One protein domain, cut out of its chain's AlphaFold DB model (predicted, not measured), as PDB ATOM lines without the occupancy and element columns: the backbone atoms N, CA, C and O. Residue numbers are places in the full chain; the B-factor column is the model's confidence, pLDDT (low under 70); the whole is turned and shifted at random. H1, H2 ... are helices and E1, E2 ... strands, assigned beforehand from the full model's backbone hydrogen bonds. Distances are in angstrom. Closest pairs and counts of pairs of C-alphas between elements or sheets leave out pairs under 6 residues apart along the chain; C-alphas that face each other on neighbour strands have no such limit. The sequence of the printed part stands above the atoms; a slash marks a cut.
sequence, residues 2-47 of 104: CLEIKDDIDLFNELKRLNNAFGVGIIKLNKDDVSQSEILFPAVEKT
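This is residues 2 to 47 of the 104 residues of an uncharacterized protein of Clostridium sp. (UniProt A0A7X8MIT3). One helix, H1, and a two-stranded hairpin, E1 and E2, make an open V, with the last turns of H1 near the end of the hairpin where E1 begins and E2 ends. Before H1, residues 2 to 8 form a lead with no named element that begins on the open side of the V, between H1 and the hairpin, and runs away from the hairpin to the start of H1; residues 6 to 11, of which 9 to 11 belong to H1, stick out. The hairpin's loop lies at one end of the long axis and the tail of residues 42 to 47 at the other. The printed part has 46 residues with one named helix and two named strands in the order H1, E1, E2, the sheet E1 - E2 being antiparallel; the class is mixed, helices and strands, with under half of the residues in named elements. It is only just loose, close to compact, with a radius of gyration of the C-alphas of 11.5 A, and flat, spanning 35 by 24 by 10 A.

H1 is residues 9 to 22, and each O i to N i+4 pair inside it is within hydrogen-bond range. A tight link of 3 residues joins it to E1, residues 26 to 28. The closest C-alphas of H1 and E1 are those of Asn 19 and Ile 26, 7.6 A apart. A short link of 9 residues joins E1 to E2, residues 38 to 41, and the two form a hairpin. They are antiparallel, with 152 degrees between their directions. C-alphas 27 and 39 face each other at 4.5 A. N 28 and O 38 are 2.8 A apart and N 26 and O 41 are 2.8 A apart, both within hydrogen-bond range. H1 comes closest to E2 at the C-alphas of Asn 19 and Phe 41, 6.7 A apart. Residues 12 to 20 of H1 make 9 pairs of C-alphas within 10 A with E2 and 4 with E1.

H1 begins at Ile 9, with its C-alpha at (297.372, 98.245, 143.171), and measures 19.6 A from first to last C-alpha, ending at Phe 22. E1 begins at Ile 26, with its C-alpha at (291.705, 99.563, 129.165). E2, the longest strand with 4 residues, spans 9.0 A and ends at Phe 41, with its C-alpha at (290.213, 103.616, 131.537).

The two C-alphas farthest apart are those of Asp 32 and Thr 47, at 36.3 A, while the first and last printed C-alphas, of Cys 2 and Thr 47, are 26.7 A apart. The printed part has no cut, and neither link is long. Residues 6 to 11, of which 9 to 11 belong to H1, stand free. The mean pLDDT of the printed part is 73.6; residues 2 to 7, residue 31 and residues 45 to 47 are under 70.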
ATOM      1  N   CYS A   2     292.462  92.007 129.329       46.03
ATOM      2  CA  CYS A   2     292.864  91.163 130.463       46.03
ATOM      3  C   CYS A   2     291.638  90.449 131.043       46.03
ATOM      4  O   CYS A   2     290.604  91.089 131.246       46.03
ATOM      5  N   LEU A   3     291.765  89.139 131.278       49.97
ATOM      6  CA  LEU A   3     290.692  88.274 131.776       49.97
ATOM      7  C   LEU A   3     290.613  88.261 133.314       49.97
ATOM      8  O   LEU A   3     289.535  88.117 133.879       49.97
ATOM      9  N   GLU A   4     291.742  88.478 133.990       54.59
ATOM     10  CA  GLU A   4     291.832  88.633 135.442       54.59
ATOM     11  C   GLU A   4     292.817  89.756 135.771       54.59
ATOM     12  O   GLU A   4     294.034  89.576 135.757       54.59
ATOM     13  N   ILE A   5     292.292  90.930 136.110       58.19
ATOM     14  CA  ILE A   5     293.069  91.907 136.869       58.19
ATOM     15  C   ILE A   5     292.930  91.458 138.319       58.19
ATOM     16  O   ILE A   5     291.894  91.696 138.939       58.19
ATOM     17  N   LYS A   6     293.938  90.748 138.841       57.44
ATOM     18  CA  LYS A   6     294.103  90.642 140.298       57.44
ATOM     19  C   LYS A   6     294.117  92.070 140.839       57.44
ATOM     20  O   LYS A   6     294.696  92.924 140.172       57.44
ATOM     21  N   ASP A   7     293.483  92.322 141.987       61.47
ATOM     22  CA  ASP A   7     293.436  93.626 142.677       61.47
ATOM     23  C   ASP A   7     294.832  94.059 143.175       61.47
ATOM     24  O   ASP A   7     295.085  94.278 144.357       61.47
ATOM     25  N   ASP A   8     295.778  94.114 142.251       73.69
ATOM     26  CA  ASP A   8     297.145  94.525 142.419       73.69
ATOM     27  C   ASP A   8     297.186  96.023 142.123       73.69
ATOM     28  O   ASP A   8     297.013  96.487 140.991       73.69
ATOM     29  N   ILE A   9     297.342  96.786 143.199       74.06
ATOM     30  CA  ILE A   9     297.372  98.245 143.171       74.06
ATOM     31  C   ILE A   9     298.545  98.737 142.312       74.06
ATOM     32  O   ILE A   9     298.410  99.761 141.642       74.06
ATOM     33  N   ASP A  10     299.663  98.007 142.280       75.31
ATOM     34  CA  ASP A  10     300.835  98.377 141.489       75.31
ATOM     35  C   ASP A  10     300.553  98.185 139.998       75.31
ATOM     36  O   ASP A  10     300.798  99.096 139.203       75.31
ATOM     37  N   LEU A  11     299.913  97.071 139.626       77.38
ATOM     38  CA  LEU A  11     299.436  96.860 138.257       77.38
ATOM     39  C   LEU A  11     298.444  97.953 137.838       77.38
ATOM     40  O   LEU A  11     298.559  98.511 136.747       77.38
ATOM     41  N   PHE A  12     297.483  98.300 138.698       79.88
ATOM     42  CA  PHE A  12     296.498  99.338 138.388       79.88
ATOM     43  C   PHE A  12     297.141 100.726 138.234       79.88
ATOM     44  O   PHE A  12     296.729 101.518 137.380       79.88
ATOM     45  N   ASN A  13     298.184 101.018 139.014       79.19
ATOM     46  CA  ASN A  13     298.956 102.250 138.893       79.19
ATOM     47  C   ASN A  13     299.757 102.303 137.586       79.19
ATOM     48  O   ASN A  13     299.759 103.348 136.931       79.19
ATOM     49  N   GLU A  14     300.383 101.201 137.168       79.62
ATOM     50  CA  GLU A  14     301.061 101.109 135.867       79.62
ATOM     51  C   GLU A  14     300.073 101.280 134.706       79.62
ATOM     52  O   GLU A  14     300.295 102.089 133.806       79.62
ATOM     53  N   LEU A  15     298.912 100.626 134.776       80.25
ATOM     54  CA  LEU A  15     297.827 100.774 133.805       80.25
ATOM     55  C   LEU A  15     297.305 102.218 133.717       80.25
ATOM     56  O   LEU A  15     297.077 102.746 132.626       80.25
ATOM     57  N   LYS A  16     297.178 102.904 134.856       80.38
ATOM     58  CA  LYS A  16     296.812 104.325 134.900       80.38
ATOM     59  C   LYS A  16     297.905 105.222 134.316       80.38
ATOM     60  O   LYS A  16     297.597 106.213 133.651       80.38
ATOM     61  N   ARG A  17     299.183 104.915 134.560       79.50
ATOM     62  CA  ARG A  17     300.313 105.627 133.938       79.50
ATOM     63  C   ARG A  17     300.308 105.422 132.428       79.50
ATOM     64  O   ARG A  17     300.465 106.404 131.710       79.50
ATOM     65  N   LEU A  18     300.036 104.203 131.962       76.56
ATOM     66  CA  LEU A  18     299.884 103.869 130.547       76.56
ATOM     67  C   LEU A  18     298.745 104.680 129.906       76.56
ATOM     68  O   LEU A  18     298.953 105.353 128.899       76.56
ATOM     69  N   ASN A  19     297.560 104.696 130.518       80.06
ATOM     70  CA  ASN A  19     296.438 105.481 130.008       80.06
ATOM     71  C   ASN A  19     296.772 106.982 129.916       80.06
ATOM     72  O   ASN A  19     296.505 107.604 128.894       80.06
ATOM     73  N   ASN A  20     297.426 107.561 130.925       74.44
ATOM     74  CA  ASN A  20     297.809 108.979 130.892       74.44
ATOM     75  C   ASN A  20     298.923 109.282 129.871       74.44
ATOM     76  O   ASN A  20     298.875 110.297 129.168       74.44
ATOM     77  N   ALA A  21     299.931 108.413 129.777       72.81
ATOM     78  CA  ALA A  21     301.062 108.590 128.871       72.81
ATOM     79  C   ALA A  21     300.644 108.411 127.405       72.81
ATOM     80  O   ALA A  21     300.980 109.242 126.565       72.81
ATOM     81  N   PHE A  22     299.827 107.403 127.105       70.06
ATOM     82  CA  PHE A  22     299.552 106.982 125.728       70.06
ATOM     83  C   PHE A  22     298.117 107.230 125.270       70.06
ATOM     84  O   PHE A  22     297.839 107.157 124.081       70.06
ATOM     85  N   GLY A  23     297.191 107.518 126.188       71.69
ATOM     86  CA  GLY A  23     295.764 107.558 125.867       71.69
ATOM     87  C   GLY A  23     295.185 106.177 125.551       71.69
ATOM     88  O   GLY A  23     294.087 106.087 125.013       71.69
ATOM     89  N   VAL A  24     295.892 105.088 125.865       78.50
ATOM     90  CA  VAL A  24     295.411 103.727 125.600       78.50
ATOM     91  C   VAL A  24     294.280 103.393 126.569       78.50
ATOM     92  O   VAL A  24     294.440 103.497 127.788       78.50
ATOM     93  N   GLY A  25     293.129 103.007 126.021       78.88
ATOM     94  CA  GLY A  25     291.983 102.555 126.800       78.88
ATOM     95  C   GLY A  25     292.180 101.139 127.333       78.88
ATOM     96  O   GLY A  25     292.831 100.304 126.707       78.88
ATOM     97  N   ILE A  26     291.601 100.857 128.494       81.31
ATOM     98  CA  ILE A  26     291.705  99.563 129.165       81.31
ATOM     99  C   ILE A  26     290.302  99.053 129.442       81.31
ATOM    100  O   ILE A  26     289.498  99.717 130.096       81.31
ATOM    101  N   ILE A  27     290.043  97.841 128.961       81.75
ATOM    102  CA  ILE A  27     288.769  97.143 129.104       81.75
ATOM    103  C   ILE A  27     289.013  95.878 129.926       81.75
ATOM    104  O   ILE A  27     289.877  95.060 129.581       81.75
ATOM    105  N   LYS A  28     288.252  95.735 131.011       80.62
ATOM    106  CA  LYS A  28     288.165  94.523 131.821       80.62
ATOM    107  C   LYS A  28     287.042  93.667 131.261       80.62
ATOM    108  O   LYS A  28     285.885  94.085 131.266       80.62
ATOM    109  N   LEU A  29     287.387  92.481 130.777       76.00
ATOM    110  CA  LEU A  29     286.384  91.554 130.281       76.00
ATOM    111  C   LEU A  29     285.790  90.733 131.414       76.00
ATOM    112  O   LEU A  29     286.511  90.261 132.292       76.00
ATOM    113  N   ASN A  30     284.478  90.532 131.349       71.88
ATOM    114  CA  ASN A  30     283.791  89.560 132.179       71.88
ATOM    115  C   ASN A  30     283.534  88.293 131.350       71.88
ATOM    116  O   ASN A  30     282.859  88.333 130.322       71.88
ATOM    117  N   LYS A  31     284.123  87.180 131.794       68.31
ATOM    118  CA  LYS A  31     284.049  85.875 131.123       68.31
ATOM    119  C   LYS A  31     282.652  85.241 131.178       68.31
ATOM    120  O   LYS A  31     282.286  84.502 130.273       68.31
ATOM    121  N   ASP A  32     281.887  85.543 132.227       71.25
ATOM    122  CA  ASP A  32     280.572  84.946 132.473       71.25
ATOM    123  C   ASP A  32     279.473  85.726 131.738       71.25
ATOM    124  O   ASP A  32     278.474  85.154 131.306       71.25
ATOM    125  N   ASP A  33     279.677  87.034 131.551       71.06
ATOM    126  CA  ASP A  33     278.792  87.887 130.766       71.06
ATOM    127  C   ASP A  33     279.571  89.017 130.080       71.06
ATOM    128  O   ASP A  33     279.912  90.028 130.697       71.06
ATOM    129  N   VAL A  34     279.796  88.878 128.770       71.81
ATOM    130  CA  VAL A  34     280.495  89.878 127.946       71.81
ATOM    131  C   VAL A  34     279.828  91.256 128.035       71.81
ATOM    132  O   VAL A  34     280.530  92.268 127.994       71.81
ATOM    133  N   SER A  35     278.501  91.316 128.219       74.31
ATOM    134  CA  SER A  35     277.759  92.579 128.351       74.31
ATOM    135  C   SER A  35     278.067  93.329 129.650       74.31
ATOM    136  O   SER A  35     277.870  94.540 129.717       74.31
ATOM    137  N   GLN A  36     278.592  92.626 130.658       78.62
ATOM    138  CA  GLN A  36     279.054  93.185 131.930       78.62
ATOM    139  C   GLN A  36     280.560  93.493 131.923       78.62
ATOM    140  O   GLN A  36     281.157  93.685 132.982       78.62
ATOM    141  N   SER A  37     281.202  93.513 130.750       81.56
ATOM    142  CA  SER A  37     282.574  94.009 130.624       81.56
ATOM    143  C   SER A  37     282.621  95.513 130.899       81.56
ATOM    144  O   SER A  37     281.726  96.259 130.506       81.56
ATOM    145  N   GLU A  38     283.684  95.971 131.552       81.31
ATOM    146  CA  GLU A  38     283.806  97.349 132.030       81.31
ATOM    147  C   GLU A  38     284.991  98.061 131.375       81.31
ATOM    148  O   GLU A  38     286.088  97.511 131.245       81.31
ATOM    149  N   ILE A  39     284.786  99.322 130.995       82.50
ATOM    150  CA  ILE A  39     285.873 100.213 130.587       82.50
ATOM    151  C   ILE A  39     286.488 100.805 131.859       82.50
ATOM    152  O   ILE A  39     285.900 101.687 132.478       82.50
ATOM    153  N   LEU A  40     287.681 100.339 132.236       82.19
ATOM    154  CA  LEU A  40     288.401 100.834 133.416       82.19
ATOM    155  C   LEU A  40     289.045 102.196 133.164       82.19
ATOM    156  O   LEU A  40     289.041 103.072 134.027       82.19
ATOM    157  N   PHE A  41     289.609 102.366 131.970       81.62
ATOM    158  CA  PHE A  41     290.213 103.616 131.537       81.62
ATOM    159  C   PHE A  41     289.769 103.898 130.100       81.62
ATOM    160  O   PHE A  41     290.001 103.056 129.230       81.62
ATOM    161  N   PRO A  42     289.115 105.035 129.816       79.94
ATOM    162  CA  PRO A  42     288.717 105.364 128.454       79.94
ATOM    163  C   PRO A  42     289.953 105.646 127.596       79.94
ATOM    164  O   PRO A  42     290.932 106.226 128.071       79.94
ATOM    165  N   ALA A  43     289.900 105.250 126.326       79.06
ATOM    166  CA  ALA A  43     290.912 105.666 125.368       79.06
ATOM    167  C   ALA A  43     290.791 107.177 125.121       79.06
ATOM    168  O   ALA A  43     289.687 107.710 125.014       79.06
ATOM    169  N   VAL A  44     291.928 107.857 125.037       76.62
ATOM    170  CA  VAL A  44     292.017 109.270 124.685       76.62
ATOM    171  C   VAL A  44     292.712 109.353 123.341       76.62
ATOM    172  O   VAL A  44     293.910 109.094 123.237       76.62
ATOM    173  N   GLU A  45     291.963 109.740 122.314       68.62
ATOM    174  CA  GLU A  45     292.547 110.067 121.020       68.62
ATOM    175  C   GLU A  45     293.390 111.334 121.171       68.62
ATOM    176  O   GLU A  45     292.877 112.441 121.361       68.62
ATOM    177  N   LYS A  46     294.713 111.174 121.121       66.69
ATOM    178  CA  LYS A  46     295.621 112.313 121.033       66.69
ATOM    179  C   LYS A  46     295.733 112.713 119.571       66.69
ATOM    180  O   LYS A  46     296.072 111.901 118.719       66.69
ATOM    181  N   THR A  47     295.488 113.990 119.285       67.81
ATOM    182  CA  THR A  47     295.621 114.555 117.931       67.81
ATOM    183  C   THR A  47     297.061 114.466 117.416       67.81
ATOM    184  O   THR A  47     297.281 114.408 116.210       67.81
TER     185      THR A  47